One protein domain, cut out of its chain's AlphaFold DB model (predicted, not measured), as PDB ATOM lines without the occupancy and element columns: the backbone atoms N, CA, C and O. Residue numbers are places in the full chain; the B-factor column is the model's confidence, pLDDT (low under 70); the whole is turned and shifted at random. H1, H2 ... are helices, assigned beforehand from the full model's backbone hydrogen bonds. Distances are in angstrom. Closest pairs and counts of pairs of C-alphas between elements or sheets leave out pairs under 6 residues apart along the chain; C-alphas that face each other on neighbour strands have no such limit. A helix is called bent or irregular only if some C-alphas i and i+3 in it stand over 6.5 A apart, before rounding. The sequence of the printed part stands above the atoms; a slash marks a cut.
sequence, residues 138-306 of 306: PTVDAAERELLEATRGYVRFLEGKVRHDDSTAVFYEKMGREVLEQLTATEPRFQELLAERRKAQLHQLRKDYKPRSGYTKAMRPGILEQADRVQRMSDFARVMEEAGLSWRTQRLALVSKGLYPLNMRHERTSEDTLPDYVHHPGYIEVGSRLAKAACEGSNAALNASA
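This is residues 138 to 306 of the 306 residues of an uncharacterized protein of Corallococcus exiguus (UniProt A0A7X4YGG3). The model is a V of two helical arms: H1 with H2 and H8 packed on it makes the thicker arm, the hairpin of H3 and H4 makes the thinner one, and H6 sits where the arms meet, with H5 packed on it there. The short H7 is near the far end of the thicker arm, and residues 212 to 218 and 265 to 272 stick out. The printed part has 169 residues with eight named helices, H1 to H8 in order along the chain, and no named strand; the class is all helix. It is only just compact, close to loose, with a radius of gyration of the C-alphas of 18.5 A, and spans 57 by 44 by 26 A.

The longest helix is H3, residues 187 to 208. With residues 198 to 206 alone it touches H4, residues 217 to 234, in a helical hairpin; the closest C-alphas, of Leu 205 and Ala 227, are 5.2 A apart, and the tilt is steep at 43 degrees, opposite ways. With residues 187 to 190 alone H3 touches the hub, H6, residues 247 to 257, closest at the C-alphas of Glu 187 and Trp 247, 6.9 A. H5, residues 236 to 242, forms a hairpin with H6 at a shallow tilt of 12 degrees, closest at Ala 237 and Gln 250, C-alphas 5.8 A apart; H4 and H5 meet only through their link. H8, residues 283 to 302, touches H6 with residues 294 to 302 alone; the C-alphas of Ser 256 and Ala 294 are closest, 4.6 A. H1, residues 140 to 158, touches H8 at a shallow tilt of 27 degrees, opposite ways, closest at the C-alphas of Leu 147 and Ala 293, 4.9 A. H1 forms a hairpin with H2, residues 167 to 184, at 37 degrees, only just steep; the C-alphas of Val 155 and Gly 176 are closest, 5.7 A. H2 and H8 are apart. H7, residues 276 to 279, touches no helix. Every O i to N i+4 pair is within hydrogen-bond range in H1, H2, H3, H5, H6 and H8; in H4 12 of 14 are, and H7 is too short for such a pair.

H3 measures 31.3 A from first to last C-alpha, from (-45.689, -8.317, 41.099) to (-17.247, -2.357, 29.605). H8 measures 28.2 A, H1 26.7 A, H4 26.5 A and H2 25.7 A; H8 ends at C-alpha 302, (-41.561, 9.837, 36.309). H4 is irregular: C-alphas 218 and 221 are 7.1 A apart.

The C-alphas farthest apart, of Ala 218 and Pro 281, are 57.2 A apart. The printed part has no cut and ends at residue 306, the chain's last. The link from H6 to H7, 18 residues, is long. Residues 266 to 273 have pLDDT under 70; the mean of the printed part is 90.4.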
ATOM      1  N   PRO A 138     -50.883  11.767  31.731       94.88
ATOM      2  CA  PRO A 138     -51.947  10.849  32.114       94.88
ATOM      3  C   PRO A 138     -51.683  10.232  33.492       94.88
ATOM      4  O   PRO A 138     -50.569  10.259  34.018       94.88
ATOM      5  N   THR A 139     -52.722   9.640  34.082       95.44
ATOM      6  CA  THR A 139     -52.554   8.812  35.282       95.44
ATOM      7  C   THR A 139     -51.780   7.540  34.940       95.44
ATOM      8  O   THR A 139     -51.834   7.057  33.808       95.44
ATOM      9  N   VAL A 140     -51.101   6.953  35.933       96.19
ATOM     10  CA  VAL A 140     -50.361   5.687  35.764       96.19
ATOM     11  C   VAL A 140     -51.266   4.583  35.204       96.19
ATOM     12  O   VAL A 140     -50.862   3.881  34.285       96.19
ATOM     13  N   ASP A 141     -52.507   4.471  35.688       96.56
ATOM     14  CA  ASP A 141     -53.462   3.464  35.205       96.56
ATOM     15  C   ASP A 141     -53.871   3.673  33.740       96.56
ATOM     16  O   ASP A 141     -53.987   2.706  32.986       96.56
ATOM     17  N   ALA A 142     -54.110   4.924  33.327       97.62
ATOM     18  CA  ALA A 142     -54.481   5.232  31.949       97.62
ATOM     19  C   ALA A 142     -53.309   4.979  30.993       97.62
ATOM     20  O   ALA A 142     -53.490   4.336  29.960       97.62
ATOM     21  N   ALA A 143     -52.111   5.423  31.377       97.69
ATOM     22  CA  ALA A 143     -50.897   5.245  30.593       97.69
ATOM     23  C   ALA A 143     -50.516   3.767  30.449       97.69
ATOM     24  O   ALA A 143     -50.197   3.311  29.356       97.69
ATOM     25  N   GLU A 144     -50.603   2.989  31.531       97.69
ATOM     26  CA  GLU A 144     -50.317   1.555  31.490       97.69
ATOM     27  C   GLU A 144     -51.307   0.796  30.598       97.69
ATOM     28  O   GLU A 144     -50.900  -0.089  29.843       97.69
ATOM     29  N   ARG A 145     -52.597   1.157  30.640       98.25
ATOM     30  CA  ARG A 145     -53.615   0.557  29.768       98.25
ATOM     31  C   ARG A 145     -53.327   0.836  28.297       98.25
ATOM     32  O   ARG A 145     -53.349  -0.099  27.500       98.25
ATOM     33  N   GLU A 146     -53.070   2.092  27.946       98.19
ATOM     34  CA  GLU A 146     -52.789   2.462  26.557       98.19
ATOM     35  C   GLU A 146     -51.494   1.813  26.064       98.19
ATOM     36  O   GLU A 146     -51.472   1.240  24.977       98.19
ATOM     37  N   LEU A 147     -50.443   1.795  26.889       98.12
ATOM     38  CA  LEU A 147     -49.180   1.155  26.535       98.12
ATOM     39  C   LEU A 147     -49.325  -0.357  26.325       98.12
ATOM     40  O   LEU A 147     -48.738  -0.905  25.388       98.12
ATOM     41  N   LEU A 148     -50.122  -1.039  27.151       98.38
ATOM     42  CA  LEU A 148     -50.415  -2.460  26.969       98.38
ATOM     43  C   LEU A 148     -51.156  -2.721  25.651       98.38
ATOM     44  O   LEU A 148     -50.768  -3.621  24.904       98.38
ATOM     45  N   GLU A 149     -52.190  -1.939  25.343       98.56
ATOM     46  CA  GLU A 149     -52.953  -2.090  24.099       98.56
ATOM     47  C   GLU A 149     -52.114  -1.758  22.860       98.56
ATOM     48  O   GLU A 149     -52.120  -2.521  21.889       98.56
ATOM     49  N   ALA A 150     -51.324  -0.685  22.900       98.19
ATOM     50  CA  ALA A 150     -50.412  -0.327  21.820       98.19
ATOM     51  C   ALA A 150     -49.352  -1.421  21.591       98.19
ATOM     52  O   ALA A 150     -49.099  -1.812  20.451       98.19
ATOM     53  N   THR A 151     -48.790  -1.984  22.668       98.25
ATOM     54  CA  THR A 151     -47.804  -3.076  22.589       98.25
ATOM     55  C   THR A 151     -48.420  -4.348  22.004       98.25
ATOM     56  O   THR A 151     -47.812  -4.992  21.150       98.25
ATOM     57  N   ARG A 152     -49.651  -4.705  22.399       98.31
ATOM     58  CA  ARG A 152     -50.404  -5.825  21.801       98.31
ATOM     59  C   ARG A 152     -50.622  -5.618  20.304       98.31
ATOM     60  O   ARG A 152     -50.452  -6.563  19.536       98.31
ATOM     61  N   GLY A 153     -50.989  -4.401  19.902       97.88
ATOM     62  CA  GLY A 153     -51.136  -4.023  18.497       97.88
ATOM     63  C   GLY A 153     -49.833  -4.184  17.718       97.88
ATOM     64  O   GLY A 153     -49.833  -4.798  16.654       97.88
ATOM     65  N   TYR A 154     -48.720  -3.715  18.282       97.06
ATOM     66  CA  TYR A 154     -47.388  -3.817  17.683       97.06
ATOM     67  C   TYR A 154     -46.904  -5.256  17.516       97.06
ATOM     68  O   TYR A 154     -46.523  -5.651  16.418       97.06
ATOM     69  N   VAL A 155     -46.987  -6.073  18.569       96.88
ATOM     70  CA  VAL A 155     -46.593  -7.488  18.493       96.88
ATOM     71  C   VAL A 155     -47.447  -8.229  17.463       96.88
ATOM     72  O   VAL A 155     -46.897  -8.911  16.603       96.88
ATOM     73  N   ARG A 156     -48.774  -8.030  17.474       97.19
ATOM     74  CA  ARG A 156     -49.684  -8.627  16.480       97.19
ATOM     75  C   ARG A 156     -49.385  -8.154  15.060       97.19
ATOM     76  O   ARG A 156     -49.520  -8.921  14.111       97.19
ATOM     77  N   PHE A 157     -48.999  -6.891  14.890       96.44
ATOM     78  CA  PHE A 157     -48.601  -6.384  13.585       96.44
ATOM     79  C   PHE A 157     -47.367  -7.128  13.067       96.44
ATOM     80  O   PHE A 157     -47.366  -7.536  11.911       96.44
ATOM     81  N   LEU A 158     -46.352  -7.352  13.903       94.44
ATOM     82  CA  LEU A 158     -45.112  -8.017  13.496       94.44
ATOM     83  C   LEU A 158     -45.252  -9.532  13.269       94.44
ATOM     84  O   LEU A 158     -44.446 -10.113  12.538       94.44
ATOM     85  N   GLU A 159     -46.271 -10.175  13.842       92.69
ATOM     86  CA  GLU A 159     -46.524 -11.609  13.659       92.69
ATOM     87  C   GLU A 159     -46.590 -11.994  12.170       92.69
ATOM     88  O   GLU A 159     -47.370 -11.450  11.381       92.69
ATOM     89  N   GLY A 160     -45.724 -12.939  11.787       88.56
ATOM     90  CA  GLY A 160     -45.607 -13.443  10.416       88.56
ATOM     91  C   GLY A 160     -44.965 -12.478   9.411       88.56
ATOM     92  O   GLY A 160     -44.907 -12.821   8.234       88.56
ATOM     93  N   LYS A 161     -44.495 -11.295   9.840       92.00
ATOM     94  CA  LYS A 161     -43.842 -10.287   8.974       92.00
ATOM     95  C   LYS A 161     -42.345 -10.126   9.239       92.00
ATOM     96  O   LYS A 161     -41.645  -9.506   8.448       92.00
ATOM     97  N   VAL A 162     -41.854 -10.665  10.352       88.44
ATOM     98  CA  VAL A 162     -40.440 -10.600  10.734       88.44
ATOM     99  C   VAL A 162     -39.692 -11.757  10.094       88.44
ATOM    100  O   VAL A 162     -40.016 -12.924  10.316       88.44
ATOM    101  N   ARG A 163     -38.668 -11.434   9.307       85.81
ATOM    102  CA  ARG A 163     -37.747 -12.432   8.776       85.81
ATOM    103  C   ARG A 163     -36.656 -12.724   9.802       85.81
ATOM    104  O   ARG A 163     -36.049 -11.810  10.347       85.81
ATOM    105  N   HIS A 164     -36.392 -14.002  10.065       84.62
ATOM    106  CA  HIS A 164     -35.439 -14.414  11.103       84.62
ATOM    107  C   HIS A 164     -33.961 -14.340  10.681       84.62
ATOM    108  O   HIS A 164     -33.085 -14.550  11.519       84.62
ATOM    109  N   ASP A 165     -33.677 -14.047   9.411       87.25
ATOM    110  CA  ASP A 165     -32.337 -13.732   8.906       87.25
ATOM    111  C   ASP A 165     -31.980 -12.238   9.038       87.25
ATOM    112  O   ASP A 165     -30.806 -11.884   8.944       87.25
ATOM    113  N   ASP A 166     -32.960 -11.375   9.325       86.44
ATOM    114  CA  ASP A 166     -32.764  -9.948   9.582       86.44
ATOM    115  C   ASP A 166     -32.632  -9.685  11.094       86.44
ATOM    116  O   ASP A 166     -33.591  -9.762  11.870       86.44
ATOM    117  N   SER A 167     -31.414  -9.359  11.530       86.25
ATOM    118  CA  SER A 167     -31.105  -9.106  12.941       86.25
ATOM    119  C   SER A 167     -31.789  -7.855  13.498       86.25
ATOM    120  O   SER A 167     -32.147  -7.840  14.679       86.25
ATOM    121  N   THR A 168     -32.014  -6.837  12.666       87.00
ATOM    122  CA  THR A 168     -32.750  -5.623  13.029       87.00
ATOM    123  C   THR A 168     -34.216  -5.971  13.249       87.00
ATOM    124  O   THR A 168     -34.797  -5.609  14.274       87.00
ATOM    125  N   ALA A 169     -34.809  -6.744  12.339       86.75
ATOM    126  CA  ALA A 169     -36.196  -7.168  12.459       86.75
ATOM    127  C   ALA A 169     -36.440  -8.009  13.721       86.75
ATOM    128  O   ALA A 169     -37.360  -7.729  14.494       86.75
ATOM    129  N   VAL A 170     -35.565  -8.988  13.969       90.31
ATOM    130  CA  VAL A 170     -35.606  -9.840  15.167       90.31
ATOM    131  C   VAL A 170     -35.435  -9.021  16.448       90.31
ATOM    132  O   VAL A 170     -36.095  -9.306  17.448       90.31
ATOM    133  N   PHE A 171     -34.583  -7.992  16.440       90.44
ATOM    134  CA  PHE A 171     -34.399  -7.111  17.594       90.44
ATOM    135  C   PHE A 171     -35.699  -6.389  17.982       90.44
ATOM    136  O   PHE A 171     -36.102  -6.446  19.145       90.44
ATOM    137  N   TYR A 172     -36.378  -5.756  17.023       90.94
ATOM    138  CA  TYR A 172     -37.611  -5.007  17.292       90.94
ATOM    139  C   TYR A 172     -38.799  -5.910  17.643       90.94
ATOM    140  O   TYR A 172     -39.595  -5.567  18.523       90.94
ATOM    141  N   GLU A 173     -38.886  -7.098  17.039       93.06
ATOM    142  CA  GLU A 173     -39.865  -8.109  17.446       93.06
ATOM    143  C   GLU A 173     -39.653  -8.527  18.905       93.06
ATOM    144  O   GLU A 173     -40.587  -8.519  19.714       93.06
ATOM    145  N   LYS A 174     -38.405  -8.855  19.254       93.75
ATOM    146  CA  LYS A 174     -38.027  -9.264  20.602       93.75
ATOM    147  C   LYS A 174     -38.322  -8.163  21.620       93.75
ATOM    148  O   LYS A 174     -38.920  -8.464  22.650       93.75
ATOM    149  N   MET A 175     -37.989  -6.907  21.314       94.19
ATOM    150  CA  MET A 175     -38.310  -5.750  22.156       94.19
ATOM    151  C   MET A 175     -39.812  -5.687  22.474       94.19
ATOM    152  O   MET A 175     -40.191  -5.587  23.641       94.19
ATOM    153  N   GLY A 176     -40.677  -5.789  21.456       94.88
ATOM    154  CA  GLY A 176     -42.130  -5.770  21.650       94.88
ATOM    155  C   GLY A 176     -42.631  -6.923  22.529       94.88
ATOM    156  O   GLY A 176     -43.443  -6.709  23.432       94.88
ATOM    157  N   ARG A 177     -42.116  -8.142  22.313       95.69
ATOM    158  CA  ARG A 177     -42.486  -9.330  23.104       95.69
ATOM    159  C   ARG A 177     -42.020  -9.236  24.560       95.69
ATOM    160  O   ARG A 177     -42.805  -9.530  25.459       95.69
ATOM    161  N   GLU A 178     -40.792  -8.785  24.807       94.81
ATOM    162  CA  GLU A 178     -40.245  -8.602  26.161       94.81
ATOM    163  C   GLU A 178     -41.001  -7.525  26.949       94.81
ATOM    164  O   GLU A 178     -41.209  -7.653  28.159       94.81
ATOM    165  N   VAL A 179     -41.437  -6.455  26.279       95.31
ATOM    166  CA  VAL A 179     -42.264  -5.409  26.898       95.31
ATOM    167  C   VAL A 179     -43.660  -5.939  27.215       95.31
ATOM    168  O   VAL A 179     -44.175  -5.677  28.303       95.31
ATOM    169  N   LEU A 180     -44.256  -6.731  26.320       96.31
ATOM    170  CA  LEU A 180     -45.554  -7.360  26.564       96.31
ATOM    171  C   LEU A 180     -45.510  -8.327  27.759       96.31
ATOM    172  O   LEU A 180     -46.423  -8.304  28.589       96.31
ATOM    173  N   GLU A 181     -44.450  -9.132  27.888       94.94
ATOM    174  CA  GLU A 181     -44.229  -9.992  29.061       94.94
ATOM    175  C   GLU A 181     -44.171  -9.152  30.343       94.94
ATOM    176  O   GLU A 181     -44.878  -9.434  31.309       94.94
ATOM    177  N   GLN A 182     -43.393  -8.067  30.344       94.44
ATOM    178  CA  GLN A 182     -43.269  -7.197  31.514       94.44
ATOM    179  C   GLN A 182     -44.603  -6.539  31.893       94.44
ATOM    180  O   GLN A 182     -45.003  -6.587  33.057       94.44
ATOM    181  N   LEU A 183     -45.327  -5.961  30.929       95.75
ATOM    182  CA  LEU A 183     -46.620  -5.297  31.158       95.75
ATOM    183  C   LEU A 183     -47.712  -6.249  31.661       95.75
ATOM    184  O   LEU A 183     -48.639  -5.813  32.344       95.75
ATOM    185  N   THR A 184     -47.599  -7.541  31.358       95.81
ATOM    186  CA  THR A 184     -48.528  -8.578  31.832       95.81
ATOM    187  C   THR A 184     -48.033  -9.315  33.078       95.81
ATOM    188  O   THR A 184     -48.781 -10.104  33.655       95.81
ATOM    189  N   ALA A 185     -46.812  -9.026  33.540       95.50
ATOM    190  CA  ALA A 185     -46.240  -9.632  34.732       95.50
ATOM    191  C   ALA A 185     -47.060  -9.313  35.992       95.50
ATOM    192  O   ALA A 185     -47.559  -8.198  36.190       95.50
ATOM    193  N   THR A 186     -47.146 -10.304  36.876       96.94
ATOM    194  CA  THR A 186     -47.547 -10.107  38.271       96.94
ATOM    195  C   THR A 186     -46.415  -9.435  39.048       96.94
ATOM    196  O   THR A 186     -45.271  -9.399  38.592       96.94
ATOM    197  N   GLU A 187     -46.709  -8.935  40.247       96.75
ATOM    198  CA  GLU A 187     -45.689  -8.317  41.099       96.75
ATOM    199  C   GLU A 187     -44.489  -9.241  41.387       96.75
ATOM    200  O   GLU A 187     -43.365  -8.801  41.144       96.75
ATOM    201  N   PRO A 188     -44.658 -10.521  41.797       97.69
ATOM    202  CA  PRO A 188     -43.511 -11.407  42.012       97.69
ATOM    203  C   PRO A 188     -42.654 -11.572  40.755       97.69
ATOM    204  O   PRO A 188     -41.431 -11.457  40.815       97.69
ATOM    205  N   ARG A 189     -43.300 -11.751  39.595       96.69
ATOM    206  CA  ARG A 189     -42.598 -11.902  38.318       96.69
ATOM    207  C   ARG A 189     -41.847 -10.630  37.930       96.69
ATOM    208  O   ARG A 189     -40.727 -10.707  37.436       96.69
ATOM    209  N   PHE A 190     -42.429  -9.456  38.170       96.00
ATOM    210  CA  PHE A 190     -41.748  -8.185  37.942       96.00
ATOM    211  C   PHE A 190     -40.488  -8.052  38.810       96.00
ATOM    212  O   PHE A 190     -39.445  -7.649  38.299       96.00
ATOM    213  N   GLN A 191     -40.554  -8.433  40.089       96.31
ATOM    214  CA  GLN A 191     -39.395  -8.369  40.984       96.31
ATOM    215  C   GLN A 191     -38.265  -9.313  40.546       96.31
ATOM    216  O   GLN A 191     -37.094  -8.925  40.568       96.31
ATOM    217  N   GLU A 192     -38.601 -10.517  40.075       96.69
ATOM    218  CA  GLU A 192     -37.633 -11.433  39.457       96.69
ATOM    219  C   GLU A 192     -36.954 -10.792  38.238       96.69
ATOM    220  O   GLU A 192     -35.725 -10.709  38.183       96.69
ATOM    221  N   LEU A 193     -37.749 -10.268  37.297       94.44
ATOM    222  CA  LEU A 193     -37.253  -9.622  36.078       94.44
ATOM    223  C   LEU A 193     -36.370  -8.403  36.390       94.44
ATOM    224  O   LEU A 193     -35.341  -8.187  35.746       94.44
ATOM    225  N   LEU A 194     -36.730  -7.610  37.403       94.94
ATOM    226  CA  LEU A 194     -35.941  -6.463  37.846       94.94
ATOM    227  C   LEU A 194     -34.586  -6.896  38.427       94.94
ATOM    228  O   LEU A 194     -33.551  -6.300  38.107       94.94
ATOM    229  N   ALA A 195     -34.565  -7.953  39.241       95.81
ATOM    230  CA  ALA A 195     -33.330  -8.513  39.783       95.81
ATOM    231  C   ALA A 195     -32.423  -9.081  38.675       95.81
ATOM    232  O   ALA A 195     -31.212  -8.829  38.669       95.81
ATOM    233  N   GLU A 196     -32.997  -9.790  37.701       95.38
ATOM    234  CA  GLU A 196     -32.282 -10.299  36.528       95.38
ATOM    235  C   GLU A 196     -31.695  -9.163  35.687       95.38
ATOM    236  O   GLU A 196     -30.506  -9.197  35.351       95.38
ATOM    237  N   ARG A 197     -32.479  -8.110  35.425       92.94
ATOM    238  CA  ARG A 197     -32.027  -6.908  34.716       92.94
ATOM    239  C   ARG A 197     -30.848  -6.250  35.425       92.94
ATOM    240  O   ARG A 197     -29.834  -5.964  34.786       92.94
ATOM    241  N   ARG A 198     -30.939  -6.048  36.744       94.88
ATOM    242  CA  ARG A 198     -29.842  -5.497  37.560       94.88
ATOM    243  C   ARG A 198     -28.593  -6.376  37.453       94.88
ATOM    244  O   ARG A 198     -27.493  -5.871  37.219       94.88
ATOM    245  N   LYS A 199     -28.729  -7.697  37.556       95.62
ATOM    246  CA  LYS A 199     -27.599  -8.629  37.417       95.62
ATOM    247  C   LYS A 199     -26.958  -8.560  36.024       95.62
ATOM    248  O   LYS A 199     -25.729  -8.523  35.924       95.62
ATOM    249  N   ALA A 200     -27.768  -8.517  34.968       93.62
ATOM    250  CA  ALA A 200     -27.306  -8.421  33.586       93.62
ATOM    251  C   ALA A 200     -26.574  -7.095  33.320       93.62
ATOM    252  O   ALA A 200     -25.468  -7.105  32.776       93.62
ATOM    253  N   GLN A 201     -27.133  -5.973  33.779       92.25
ATOM    254  CA  GLN A 201     -26.512  -4.653  33.655       92.25
ATOM    255  C   GLN A 201     -25.167  -4.594  34.385       92.25
ATOM    256  O   GLN A 201     -24.176  -4.146  33.812       92.25
ATOM    257  N   LEU A 202     -25.090  -5.100  35.620       93.75
ATOM    258  CA  LEU A 202     -23.836  -5.138  36.373       93.75
ATOM    259  C   LEU A 202     -22.772  -5.982  35.668       93.75
ATOM    260  O   LEU A 202     -21.602  -5.607  35.611       93.75
ATOM    261  N   HIS A 203     -23.167  -7.136  35.129       93.94
ATOM    262  CA  HIS A 203     -22.270  -7.982  34.348       93.94
ATOM    263  C   HIS A 203     -21.741  -7.259  33.109       93.94
ATOM    264  O   HIS A 203     -20.544  -7.341  32.831       93.94
ATOM    265  N   GLN A 204     -22.604  -6.526  32.405       92.31
ATOM    266  CA  GLN A 204     -22.208  -5.743  31.239       92.31
ATOM    267  C   GLN A 204     -21.256  -4.602  31.619       92.31
ATOM    268  O   GLN A 204     -20.163  -4.534  31.068       92.31
ATOM    269  N   LEU A 205     -21.567  -3.816  32.654       91.00
ATOM    270  CA  LEU A 205     -20.679  -2.754  33.151       91.00
ATOM    271  C   LEU A 205     -19.293  -3.299  33.522       91.00
ATOM    272  O   LEU A 205     -18.266  -2.721  33.174       91.00
ATOM    273  N   ARG A 206     -19.230  -4.466  34.171       91.44
ATOM    274  CA  ARG A 206     -17.956  -5.135  34.488       91.44
ATOM    275  C   ARG A 206     -17.169  -5.562  33.250       91.44
ATOM    276  O   ARG A 206     -15.964  -5.774  33.371       91.44
ATOM    277  N   LYS A 207     -17.814  -5.774  32.099       90.56
ATOM    278  CA  LYS A 207     -17.127  -5.992  30.819       90.56
ATOM    279  C   LYS A 207     -16.666  -4.668  30.225       90.56
ATOM    280  O   LYS A 207     -15.511  -4.588  29.827       90.56
ATOM    281  N   ASP A 208     -17.523  -3.656  30.227       88.38
ATOM    282  CA  ASP A 208     -17.247  -2.357  29.605       88.38
ATOM    283  C   ASP A 208     -16.077  -1.629  30.280       88.38
ATOM    284  O   ASP A 208     -15.253  -1.011  29.611       88.38
ATOM    285  N   TYR A 209     -15.945  -1.763  31.603       85.50
ATOM    286  CA  TYR A 209     -14.826  -1.192  32.358       85.50
ATOM    287  C   TYR A 209     -13.529  -1.998  32.273       85.50
ATOM    288  O   TYR A 209     -12.499  -1.545  32.778       85.50
ATOM    289  N   LYS A 210     -13.529  -3.187  31.655       86.38
ATOM    290  CA  LYS A 210     -12.271  -3.892  31.403       86.38
ATOM    291  C   LYS A 210     -11.538  -3.195  30.259       86.38
ATOM    292  O   LYS A 210     -12.089  -3.100  29.162       86.38
ATOM    293  N   PRO A 211     -10.290  -2.752  30.471       81.75
ATOM    294  CA  PRO A 211      -9.511  -2.175  29.390       81.75
ATOM    295  C   PRO A 211      -9.275  -3.235  28.306       81.75
ATOM    296  O   PRO A 211      -8.995  -4.398  28.607       81.75
ATOM    297  N   ARG A 212      -9.401  -2.827  27.036       80.88
ATOM    298  CA  ARG A 212      -9.241  -3.725  25.877       80.88
ATOM    299  C   ARG A 212      -7.810  -4.262  25.742       80.88
ATOM    300  O   ARG A 212      -7.624  -5.358  25.226       80.88
ATOM    301  N   SER A 213      -6.817  -3.521  26.230       80.69
ATOM    302  CA  SER A 213      -5.408  -3.917  26.297       80.69
ATOM    303  C   SER A 213      -4.825  -3.595  27.678       80.69
ATOM    304  O   SER A 213      -5.310  -2.705  28.374       80.69
ATOM    305  N   GLY A 214      -3.802  -4.340  28.111       83.44
ATOM    306  CA  GLY A 214      -3.092  -4.059  29.369       83.44
ATOM    307  C   GLY A 214      -3.843  -4.425  30.658       83.44
ATOM    308  O   GLY A 214      -3.456  -3.977  31.734       83.44
ATOM    309  N   TYR A 215      -4.901  -5.241  30.587       87.44
ATOM    310  CA  TYR A 215      -5.593  -5.719  31.786       87.44
ATOM    311  C   TYR A 215      -4.667  -6.566  32.673       87.44
ATOM    312  O   TYR A 215      -4.115  -7.576  32.234       87.44
ATOM    313  N   THR A 216      -4.578  -6.211  33.956       88.94
ATOM    314  CA  THR A 216      -3.904  -7.019  34.981       88.94
ATOM    315  C   THR A 216      -4.888  -7.432  36.077       88.94
ATOM    316  O   THR A 216      -5.869  -6.740  36.354       88.94
ATOM    317  N   LYS A 217      -4.629  -8.562  36.756       90.00
ATOM    318  CA  LYS A 217      -5.479  -9.023  37.874       90.00
ATOM    319  C   LYS A 217      -5.576  -7.987  39.008       90.00
ATOM    320  O   LYS A 217      -6.606  -7.946  39.675       90.00
ATOM    321  N   ALA A 218      -4.559  -7.142  39.182       91.81
ATOM    322  CA  ALA A 218      -4.531  -6.075  40.184       91.81
ATOM    323  C   ALA A 218      -5.574  -4.969  39.928       91.81
ATOM    324  O   ALA A 218      -6.039  -4.344  40.873       91.81
ATOM    325  N   MET A 219      -6.004  -4.763  38.676       91.00
ATOM    326  CA  MET A 219      -7.021  -3.759  38.321       91.00
ATOM    327  C   MET A 219      -8.454  -4.222  38.618       91.00
ATOM    328  O   MET A 219      -9.389  -3.421  38.606       91.00
ATOM    329  N   ARG A 220      -8.655  -5.524  38.866       91.06
ATOM    330  CA  ARG A 220      -9.985  -6.124  39.027       91.06
ATOM    331  C   ARG A 220     -10.817  -5.477  40.143       91.06
ATOM    332  O   ARG A 220     -11.981  -5.209  39.861       91.06
ATOM    333  N   PRO A 221     -10.299  -5.217  41.361       93.94
ATOM    334  CA  PRO A 221     -11.095  -4.590  42.417       93.94
ATOM    335  C   PRO A 221     -11.658  -3.229  41.995       93.94
ATOM    336  O   PRO A 221     -12.865  -3.031  42.088       93.94
ATOM    337  N   GLY A 222     -10.825  -2.357  41.413       90.56
ATOM    338  CA  GLY A 222     -11.258  -1.037  40.944       90.56
ATOM    339  C   GLY A 222     -12.303  -1.105  39.826       90.56
ATOM    340  O   GLY A 222     -13.260  -0.338  39.828       90.56
ATOM    341  N   ILE A 223     -12.190  -2.071  38.904       89.50
ATOM    342  CA  ILE A 223     -13.207  -2.313  37.863       89.50
ATOM    343  C   ILE A 223     -14.548  -2.729  38.482       89.50
ATOM    344  O   ILE A 223     -15.602  -2.265  38.049       89.50
ATOM    345  N   LEU A 224     -14.522  -3.625  39.474       93.06
ATOM    346  CA  LEU A 224     -15.736  -4.106  40.135       93.06
ATOM    347  C   LEU A 224     -16.415  -2.994  40.938       93.06
ATOM    348  O   LEU A 224     -17.631  -2.849  40.841       93.06
ATOM    349  N   GLU A 225     -15.636  -2.208  41.679       92.19
ATOM    350  CA  GLU A 225     -16.120  -1.057  42.441       92.19
ATOM    351  C   GLU A 225     -16.715   0.015  41.519       92.19
ATOM    352  O   GLU A 225     -17.822   0.496  41.754       92.19
ATOM    353  N   GLN A 226     -16.031   0.335  40.418       88.44
ATOM    354  CA  GLN A 226     -16.514   1.285  39.419       88.44
ATOM    355  C   GLN A 226     -17.833   0.824  38.781       88.44
ATOM    356  O   GLN A 226     -18.756   1.626  38.633       88.44
ATOM    357  N   ALA A 227     -17.933  -0.456  38.411       91.00
ATOM    358  CA  ALA A 227     -19.145  -1.025  37.827       91.00
ATOM    359  C   ALA A 227     -20.328  -0.966  38.801       91.00
ATOM    360  O   ALA A 227     -21.421  -0.556  38.413       91.00
ATOM    361  N   ASP A 228     -20.097  -1.334  40.060       91.56
ATOM    362  CA  ASP A 228     -21.111  -1.289  41.112       91.56
ATOM    363  C   ASP A 228     -21.569   0.148  41.406       91.56
ATOM    364  O   ASP A 228     -22.770   0.422  41.469       91.56
ATOM    365  N   ARG A 229     -20.625   1.094  41.485       89.06
ATOM    366  CA  ARG A 229     -20.931   2.518  41.666       89.06
ATOM    367  C   ARG A 229     -21.815   3.050  40.542       89.06
ATOM    368  O   ARG A 229     -22.827   3.687  40.809       89.06
ATOM    369  N   VAL A 230     -21.465   2.777  39.285       87.62
ATOM    370  CA  VAL A 230     -22.241   3.264  38.129       87.62
ATOM    371  C   VAL A 230     -23.605   2.597  38.032       87.62
ATOM    372  O   VAL A 230     -24.578   3.254  37.663       87.62
ATOM    373  N   GLN A 231     -23.709   1.321  38.402       90.56
ATOM    374  CA  GLN A 231     -25.009   0.679  38.503       90.56
ATOM    375  C   GLN A 231     -25.896   1.409  39.514       90.56
ATOM    376  O   GLN A 231     -27.005   1.795  39.164       90.56
ATOM    377  N   ARG A 232     -25.403   1.651  40.736       88.56
ATOM    378  CA  ARG A 232     -26.160   2.372  41.770       88.56
ATOM    379  C   ARG A 232     -26.570   3.775  41.324       88.56
ATOM    380  O   ARG A 232     -27.707   4.165  41.548       88.56
ATOM    381  N   MET A 233     -25.685   4.493  40.631       87.81
ATOM    382  CA  MET A 233     -25.987   5.824  40.092       87.81
ATOM    383  C   MET A 233     -27.037   5.811  38.968       87.81
ATOM    384  O   MET A 233     -27.731   6.802  38.795       87.81
ATOM    385  N   SER A 234     -27.166   4.739  38.183       87.06
ATOM    386  CA  SER A 234     -28.096   4.680  37.033       87.06
ATOM    387  C   SER A 234     -29.407   3.930  37.321       87.06
ATOM    388  O   SER A 234     -30.331   3.958  36.505       87.06
ATOM    389  N   ASP A 235     -29.517   3.277  38.480       89.62
ATOM    390  CA  ASP A 235     -30.675   2.486  38.911       89.62
ATOM    391  C   ASP A 235     -31.807   3.387  39.436       89.62
ATOM    392  O   ASP A 235     -32.142   3.382  40.619       89.62
ATOM    393  N   PHE A 236     -32.423   4.173  38.546       90.00
ATOM    394  CA  PHE A 236     -33.537   5.057  38.915       90.00
ATOM    395  C   PHE A 236     -34.736   4.282  39.492       90.00
ATOM    396  O   PHE A 236     -35.492   4.842  40.278       90.00
ATOM    397  N   ALA A 237     -34.901   2.996  39.148       92.88
ATOM    398  CA  ALA A 237     -35.944   2.147  39.720       92.88
ATOM    399  C   ALA A 237     -35.762   1.980  41.236       92.88
ATOM    400  O   ALA A 237     -36.741   2.053  41.969       92.88
ATOM    401  N   ARG A 238     -34.518   1.876  41.725       93.81
ATOM    402  CA  ARG A 238     -34.228   1.890  43.167       93.81
ATOM    403  C   ARG A 238     -34.646   3.203  43.825       93.81
ATOM    404  O   ARG A 238     -35.231   3.192  44.898       93.81
ATOM    405  N   VAL A 239     -34.419   4.330  43.154       94.56
ATOM    406  CA  VAL A 239     -34.861   5.643  43.653       94.56
ATOM    407  C   VAL A 239     -36.392   5.722  43.704       94.56
ATOM    408  O   VAL A 239     -36.946   6.279  44.646       94.56
ATOM    409  N   MET A 240     -37.092   5.125  42.734       95.44
ATOM    410  CA  MET A 240     -38.555   5.000  42.763       95.44
ATOM    411  C   MET A 240     -39.041   4.108  43.918       95.44
ATOM    412  O   MET A 240     -40.025   4.459  44.570       95.44
ATOM    413  N   GLU A 241     -38.359   2.987  44.191       94.75
ATOM    414  CA  GLU A 241     -38.629   2.110  45.344       94.75
ATOM    415  C   GLU A 241     -38.485   2.882  46.668       94.75
ATOM    416  O   GLU A 241     -39.406   2.892  47.483       94.75
ATOM    417  N   GLU A 242     -37.373   3.597  46.857       94.00
ATOM    418  CA  GLU A 242     -37.101   4.407  48.055       94.00
ATOM    419  C   GLU A 242     -38.081   5.587  48.199       94.00
ATOM    420  O   GLU A 242     -38.512   5.935  49.304       94.00
ATOM    421  N   ALA A 243     -38.522   6.164  47.077       94.06
ATOM    422  CA  ALA A 243     -39.593   7.158  47.043       94.06
ATOM    423  C   ALA A 243     -40.978   6.577  47.394       94.06
ATOM    424  O   ALA A 243     -41.934   7.338  47.556       94.06
ATOM    425  N   GLY A 244     -41.104   5.255  47.559       94.19
ATOM    426  CA  GLY A 244     -42.350   4.561  47.884       94.19
ATOM    427  C   GLY A 244     -43.320   4.441  46.713       94.19
ATOM    428  O   GLY A 244     -44.514   4.256  46.938       94.19
ATOM    429  N   LEU A 245     -42.843   4.580  45.474       95.44
ATOM    430  CA  LEU A 245     -43.678   4.408  44.289       95.44
ATOM    431  C   LEU A 245     -43.998   2.927  44.080       95.44
ATOM    432  O   LEU A 245     -43.147   2.058  44.277       95.44
ATOM    433  N   SER A 246     -45.225   2.642  43.643       95.81
ATOM    434  CA  SER A 246     -45.682   1.267  43.427       95.81
ATOM    435  C   SER A 246     -44.835   0.529  42.384       95.81
ATOM    436  O   SER A 246     -44.299   1.137  41.452       95.81
ATOM    437  N   TRP A 247     -44.789  -0.800  42.477       95.75
ATOM    438  CA  TRP A 247     -44.122  -1.637  41.478       95.75
ATOM    439  C   TRP A 247     -44.696  -1.434  40.063       95.75
ATOM    440  O   TRP A 247     -43.951  -1.515  39.090       95.75
ATOM    441  N   ARG A 248     -45.993  -1.098  39.924       96.31
ATOM    442  CA  ARG A 248     -46.619  -0.770  38.627       96.31
ATOM    443  C   ARG A 248     -46.016   0.496  38.027       96.31
ATOM    444  O   ARG A 248     -45.680   0.518  36.848       96.31
ATOM    445  N   THR A 249     -45.801   1.521  38.850       97.06
ATOM    446  CA  THR A 249     -45.115   2.757  38.445       97.06
ATOM    447  C   THR A 249     -43.671   2.478  38.019       97.06
ATOM    448  O   THR A 249     -43.233   2.954  36.973       97.06
ATOM    449  N   GLN A 250     -42.941   1.676  38.799       96.19
ATOM    450  CA  GLN A 250     -41.560   1.288  38.488       96.19
ATOM    451  C   GLN A 250     -41.481   0.515  37.166       96.19
ATOM    452  O   GLN A 250     -40.673   0.846  36.296       96.19
ATOM    453  N   ARG A 251     -42.363  -0.478  36.987       96.50
ATOM    454  CA  ARG A 251     -42.518  -1.227  35.740       96.50
ATOM    455  C   ARG A 251     -42.749  -0.285  34.574       96.50
ATOM    456  O   ARG A 251     -42.015  -0.369  33.595       96.50
ATOM    457  N   LEU A 252     -43.743   0.597  34.687       97.00
ATOM    458  CA  LEU A 252     -44.133   1.511  33.620       97.00
ATOM    459  C   LEU A 252     -42.953   2.382  33.171       97.00
ATOM    460  O   LEU A 252     -42.713   2.502  31.970       97.00
ATOM    461  N   ALA A 253     -42.162   2.917  34.105       95.31
ATOM    462  CA  ALA A 253     -40.963   3.681  33.766       95.31
ATOM    463  C   ALA A 253     -39.902   2.829  33.045       95.31
ATOM    464  O   ALA A 253     -39.322   3.270  32.051       95.31
ATOM    465  N   LEU A 254     -39.648   1.606  33.523       94.19
ATOM    466  CA  LEU A 254     -38.636   0.708  32.957       94.19
ATOM    467  C   LEU A 254     -38.975   0.235  31.542       94.19
ATOM    468  O   LEU A 254     -38.080   0.209  30.692       94.19
ATOM    469  N   VAL A 255     -40.235  -0.135  31.294       95.12
ATOM    470  CA  VAL A 255     -40.679  -0.586  29.968       95.12
ATOM    471  C   VAL A 255     -40.737   0.576  28.985       95.12
ATOM    472  O   VAL A 255     -40.230   0.444  27.877       95.12
ATOM    473  N   SER A 256     -41.241   1.739  29.409       94.75
ATOM    474  CA  SER A 256     -41.333   2.930  28.556       94.75
ATOM    475  C   SER A 256     -39.955   3.409  28.103       94.75
ATOM    476  O   SER A 256     -39.754   3.713  26.934       94.75
ATOM    477  N   LYS A 257     -38.964   3.396  29.006       87.06
ATOM    478  CA  LYS A 257     -37.572   3.743  28.681       87.06
ATOM    479  C   LYS A 257     -36.918   2.758  27.709       87.06
ATOM    480  O   LYS A 257     -35.912   3.107  27.106       87.06
ATOM    481  N   GLY A 258     -37.399   1.520  27.616       80.06
ATOM    482  CA  GLY A 258     -36.837   0.493  26.735       80.06
ATOM    483  C   GLY A 258     -37.502   0.412  25.364       80.06
ATOM    484  O   GLY A 258     -37.081  -0.410  24.555       80.06
ATOM    485  N   LEU A 259     -38.539   1.212  25.117       88.75
ATOM    486  CA  LEU A 259     -39.446   1.019  23.998       88.75
ATOM    487  C   LEU A 259     -39.287   2.129  22.962       88.75
ATOM    488  O   LEU A 259     -39.837   3.218  23.105       88.75
ATOM    489  N   TYR A 260     -38.559   1.816  21.897       86.25
ATOM    490  CA  TYR A 260     -38.346   2.711  20.763       86.25
ATOM    491  C   TYR A 260     -38.604   1.917  19.488       86.25
ATOM    492  O   TYR A 260     -37.676   1.300  18.975       86.25
ATOM    493  N   PRO A 261     -39.857   1.830  19.006       88.62
ATOM    494  CA  PRO A 261     -40.118   1.212  17.712       88.62
ATOM    495  C   PRO A 261     -39.303   1.908  16.621       88.62
ATOM    496  O   PRO A 261     -39.044   3.111  16.709       88.62
ATOM    497  N   LEU A 262     -38.892   1.138  15.613       87.69
ATOM    498  CA  LEU A 262     -38.093   1.637  14.502       87.69
ATOM    499  C   LEU A 262     -38.810   2.816  13.826       87.69
ATOM    500  O   LEU A 262     -39.927   2.682  13.328       87.69
ATOM    501  N   ASN A 263     -38.190   3.993  13.894       83.50
ATOM    502  CA  ASN A 263     -38.755   5.230  13.371       83.50
ATOM    503  C   ASN A 263     -38.101   5.613  12.042       83.50
ATOM    504  O   ASN A 263     -36.968   5.247  11.750       83.50
ATOM    505  N   MET A 264     -38.820   6.394  11.249       76.31
ATOM    506  CA  MET A 264     -38.477   6.739   9.871       76.31
ATOM    507  C   MET A 264     -37.382   7.814   9.783       76.31
ATOM    508  O   MET A 264     -36.857   8.093   8.706       76.31
ATOM    509  N   ARG A 265     -37.025   8.466  10.900       72.06
ATOM    510  CA  ARG A 265     -36.055   9.576  10.924       72.06
ATOM    511  C   ARG A 265     -34.619   9.131  10.699       72.06
ATOM    512  O   ARG A 265     -33.887   9.814   9.988       72.06
ATOM    513  N   HIS A 266     -34.218   8.019  11.309       54.34
ATOM    514  CA  HIS A 266     -32.858   7.481  11.176       54.34
ATOM    515  C   HIS A 266     -32.660   6.757   9.833       54.34
ATOM    516  O   HIS A 266     -31.537   6.471   9.431       54.34
ATOM    517  N   GLU A 267     -33.761   6.520   9.122       52.72
ATOM    518  CA  GLU A 267     -33.837   5.716   7.907       52.72
ATOM    519  C   GLU A 267     -33.770   6.533   6.617       52.72
ATOM    520  O   GLU A 267     -33.436   5.993   5.565       52.72
ATOM    521  N   ARG A 268     -33.927   7.863   6.701       52.66
ATOM    522  CA  ARG A 268     -33.717   8.791   5.570       52.66
ATOM    523  C   ARG A 268     -32.305   8.738   4.974       52.66
ATOM    524  O   ARG A 268     -32.060   9.333   3.930       52.66
ATOM    525  N   THR A 269     -31.364   8.073   5.643       49.50
ATOM    526  CA  THR A 269     -29.979   7.905   5.188       49.50
ATOM    527  C   THR A 269     -29.654   6.510   4.639       49.50
ATOM    528  O   THR A 269     -28.579   6.360   4.065       49.50
ATOM    529  N   SER A 270     -30.531   5.501   4.778       54.25
ATOM    530  CA  SER A 270     -30.310   4.153   4.214       54.25
ATOM    531  C   SER A 270     -31.611   3.342   4.070       54.25
ATOM    532  O   SER A 270     -31.803   2.340   4.754       54.25
ATOM    533  N   GLU A 271     -32.508   3.757   3.173       54.69
ATOM    534  CA  GLU A 271     -33.783   3.057   2.907       54.69
ATOM    535  C   GLU A 271     -33.605   1.582   2.477       54.69
ATOM    536  O   GLU A 271     -34.501   0.770   2.673       54.69
ATOM    537  N   ASP A 272     -32.433   1.202   1.957       58.53
ATOM    538  CA  ASP A 272     -32.153  -0.165   1.489       58.53
ATOM    539  C   ASP A 272     -31.870  -1.182   2.616       58.53
ATOM    540  O   ASP A 272     -31.717  -2.374   2.348       58.53
ATOM    541  N   THR A 273     -31.735  -0.742   3.873       69.88
ATOM    542  CA  THR A 273     -31.349  -1.608   5.010       69.88
ATOM    543  C   THR A 273     -32.467  -1.826   6.024       69.88
ATOM    544  O   THR A 273     -32.223  -2.362   7.110       69.88
ATOM    545  N   LEU A 274     -33.682  -1.404   5.685       77.19
ATOM    546  CA  LEU A 274     -34.820  -1.443   6.589       77.19
ATOM    547  C   LEU A 274     -35.491  -2.811   6.541       77.19
ATOM    548  O   LEU A 274     -35.598  -3.402   5.465       77.19
ATOM    549  N   PRO A 275     -36.002  -3.308   7.675       84.31
ATOM    550  CA  PRO A 275     -36.837  -4.492   7.663       84.31
ATOM    551  C   PRO A 275     -38.059  -4.317   6.757       84.31
ATOM    552  O   PRO A 275     -38.800  -3.343   6.891       84.31
ATOM    553  N   ASP A 276     -38.343  -5.323   5.923       85.31
ATOM    554  CA  ASP A 276     -39.461  -5.319   4.963       85.31
ATOM    555  C   ASP A 276     -40.803  -4.899   5.606       85.31
ATOM    556  O   ASP A 276     -41.608  -4.196   4.989       85.31
ATOM    557  N   TYR A 277     -41.043  -5.280   6.872       86.62
ATOM    558  CA  TYR A 277     -42.284  -4.969   7.596       86.62
ATOM    559  C   TYR A 277     -42.562  -3.466   7.743       86.62
ATOM    560  O   TYR A 277     -43.720  -3.094   7.932       86.62
ATOM    561  N   VAL A 278     -41.540  -2.606   7.671       86.06
ATOM    562  CA  VAL A 278     -41.685  -1.145   7.778       86.06
ATOM    563  C   VAL A 278     -42.505  -0.591   6.612       86.06
ATOM    564  O   VAL A 278     -43.287   0.345   6.783       86.06
ATOM    565  N   HIS A 279     -42.397  -1.218   5.441       84.19
ATOM    566  CA  HIS A 279     -43.134  -0.833   4.241       84.19
ATOM    567  C   HIS A 279     -44.565  -1.384   4.204       84.19
ATOM    568  O   HIS A 279     -45.344  -1.024   3.317       84.19
ATOM    569  N   HIS A 280     -44.951  -2.250   5.148       88.75
ATOM    570  CA  HIS A 280     -46.308  -2.783   5.173       88.75
ATOM    571  C   HIS A 280     -47.329  -1.704   5.576       88.75
ATOM    572  O   HIS A 280     -47.103  -0.953   6.533       88.75
ATOM    573  N   PRO A 281     -48.505  -1.669   4.917       88.88
ATOM    574  CA  PRO A 281     -49.589  -0.779   5.308       88.88
ATOM    575  C   PRO A 281     -49.936  -0.936   6.792       88.88
ATOM    576  O   PRO A 281     -50.136  -2.051   7.276       88.88
ATOM    577  N   GLY A 282     -50.013   0.186   7.507       90.19
ATOM    578  CA  GLY A 282     -50.342   0.228   8.934       90.19
ATOM    579  C   GLY A 282     -49.143   0.254   9.884       90.19
ATOM    580  O   GLY A 282     -49.348   0.531  11.064       90.19
ATOM    581  N   TYR A 283     -47.900   0.054   9.415       90.94
ATOM    582  CA  TYR A 283     -46.734   0.118  10.307       90.94
ATOM    583  C   TYR A 283     -46.616   1.472  11.014       90.94
ATOM    584  O   TYR A 283     -46.492   1.521  12.235       90.94
ATOM    585  N   ILE A 284     -46.731   2.569  10.258       90.06
ATOM    586  CA  ILE A 284     -46.646   3.939  10.786       90.06
ATOM    587  C   ILE A 284     -47.678   4.165  11.897       90.06
ATOM    588  O   ILE A 284     -47.341   4.716  12.942       90.06
ATOM    589  N   GLU A 285     -48.921   3.718  11.709       92.19
ATOM    590  CA  GLU A 285     -49.986   3.865  12.709       92.19
ATOM    591  C   GLU A 285     -49.640   3.116  14.001       92.19
ATOM    592  O   GLU A 285     -49.708   3.676  15.094       92.19
ATOM    593  N   VAL A 286     -49.216   1.858  13.878       94.81
ATOM    594  CA  VAL A 286     -48.937   1.006  15.035       94.81
ATOM    595  C   VAL A 286     -47.648   1.429  15.752       94.81
ATOM    596  O   VAL A 286     -47.623   1.490  16.982       94.81
ATOM    597  N   GLY A 287     -46.592   1.766  15.006       93.44
ATOM    598  CA  GLY A 287     -45.310   2.236  15.534       93.44
ATOM    599  C   GLY A 287     -45.416   3.601  16.217       93.44
ATOM    600  O   GLY A 287     -44.982   3.745  17.361       93.44
ATOM    601  N   SER A 288     -46.071   4.576  15.576       93.50
ATOM    602  CA  SER A 288     -46.261   5.913  16.157       93.50
ATOM    603  C   SER A 288     -47.147   5.889  17.400       93.50
ATOM    604  O   SER A 288     -46.830   6.547  18.395       93.50
ATOM    605  N   ARG A 289     -48.213   5.076  17.402       95.88
ATOM    606  CA  ARG A 289     -49.050   4.863  18.588       95.88
ATOM    607  C   ARG A 289     -48.240   4.269  19.738       95.88
ATOM    608  O   ARG A 289     -48.345   4.755  20.861       95.88
ATOM    609  N   LEU A 290     -47.424   3.253  19.461       96.25
ATOM    610  CA  LEU A 290     -46.567   2.626  20.465       96.25
ATOM    611  C   LEU A 290     -45.559   3.619  21.057       96.25
ATOM    612  O   LEU A 290     -45.427   3.691  22.277       96.25
ATOM    613  N   ALA A 291     -44.888   4.411  20.219       95.12
ATOM    614  CA  ALA A 291     -43.940   5.424  20.677       95.12
ATOM    615  C   ALA A 291     -44.611   6.514  21.520       95.12
ATOM    616  O   ALA A 291     -44.107   6.877  22.581       95.12
ATOM    617  N   LYS A 292     -45.785   6.992  21.096       95.12
ATOM    618  CA  LYS A 292     -46.572   7.948  21.876       95.12
ATOM    619  C   LYS A 292     -46.983   7.370  23.232       95.12
ATOM    620  O   LYS A 292     -46.789   8.026  24.253       95.12
ATOM    621  N   ALA A 293     -47.480   6.134  23.260       97.06
ATOM    622  CA  ALA A 293     -47.847   5.455  24.499       97.06
ATOM    623  C   ALA A 293     -46.631   5.244  25.424       97.06
ATOM    624  O   ALA A 293     -46.760   5.347  26.643       97.06
ATOM    625  N   ALA A 294     -45.437   5.007  24.867       96.62
ATOM    626  CA  ALA A 294     -44.189   4.936  25.629       96.62
ATOM    627  C   ALA A 294     -43.844   6.289  26.274       96.62
ATOM    628  O   ALA A 294     -43.522   6.352  27.461       96.62
ATOM    629  N   CYS A 295     -43.956   7.389  25.523       95.19
ATOM    630  CA  CYS A 295     -43.762   8.737  26.055       95.19
ATOM    631  C   CYS A 295     -44.770   9.057  27.169       95.19
ATOM    632  O   CYS A 295     -44.383   9.532  28.236       95.19
ATOM    633  N   GLU A 296     -46.048   8.736  26.967       96.31
ATOM    634  CA  GLU A 296     -47.102   8.889  27.975       96.31
ATOM    635  C   GLU A 296     -46.843   8.034  29.224       96.31
ATOM    636  O   GLU A 296     -47.002   8.524  30.343       96.31
ATOM    637  N   GLY A 297     -46.377   6.793  29.054       96.69
ATOM    638  CA  GLY A 297     -45.960   5.907  30.141       96.69
ATOM    639  C   GLY A 297     -44.785   6.466  30.940       96.69
ATOM    640  O   GLY A 297     -44.831   6.502  32.172       96.69
ATOM    641  N   SER A 298     -43.760   6.979  30.257       95.31
ATOM    642  CA  SER A 298     -42.616   7.639  30.891       95.31
ATOM    643  C   SER A 298     -43.050   8.890  31.662       95.31
ATOM    644  O   SER A 298     -42.696   9.032  32.834       95.31
ATOM    645  N   ASN A 299     -43.886   9.742  31.060       95.31
ATOM    646  CA  ASN A 299     -44.439  10.931  31.707       95.31
ATOM    647  C   ASN A 299     -45.261  10.566  32.946       95.31
ATOM    648  O   ASN A 299     -45.071  11.162  34.004       95.31
ATOM    649  N   ALA A 300     -46.167   9.593  32.846       96.00
ATOM    650  CA  ALA A 300     -46.990   9.175  33.974       96.00
ATOM    651  C   ALA A 300     -46.133   8.619  35.116       96.00
ATOM    652  O   ALA A 300     -46.379   8.937  36.275       96.00
ATOM    653  N   ALA A 301     -45.112   7.816  34.803       96.12
ATOM    654  CA  ALA A 301     -44.302   7.149  35.812       96.12
ATOM    655  C   ALA A 301     -43.281   8.073  36.496       96.12
ATOM    656  O   ALA A 301     -43.150   8.024  37.716       96.12
ATOM    657  N   LEU A 302     -42.577   8.931  35.748       94.50
ATOM    658  CA  LEU A 302     -41.561   9.837  36.309       94.50
ATOM    659  C   LEU A 302     -42.169  11.011  37.088       94.50
ATOM    660  O   LEU A 302     -41.528  11.551  37.988       94.50
ATOM    661  N   ASN A 303     -43.413  11.376  36.771       93.69
ATOM    662  CA  ASN A 303     -44.174  12.408  37.479       93.69
ATOM    663  C   ASN A 303     -45.132  11.823  38.525       93.69
ATOM    664  O   ASN A 303     -45.873  12.567  39.170       93.69
ATOM    665  N   ALA A 304     -45.143  10.494  38.680       91.56
ATOM    666  CA  ALA A 304     -45.920   9.827  39.705       91.56
ATOM    667  C   ALA A 304     -45.390  10.168  41.092       91.56
ATOM    668  O   ALA A 304     -44.258  10.606  41.303       91.56
ATOM    669  N   SER A 305     -46.247   9.935  42.068       81.81
ATOM    670  CA  SER A 305     -46.023  10.428  43.406       81.81
ATOM    671  C   SER A 305     -46.779   9.537  44.390       81.81
ATOM    672  O   SER A 305     -47.970   9.305  44.165       81.81
ATOM    673  N   ALA A 306     -46.088   9.037  45.417       75.12
ATOM    674  CA  ALA A 306     -46.615   8.088  46.406       75.12
ATOM    675  C   ALA A 306     -47.619   8.719  47.373       75.12
ATOM    676  O   ALA A 306     -47.330   9.844  47.848       75.12
TER     677      ALA A 306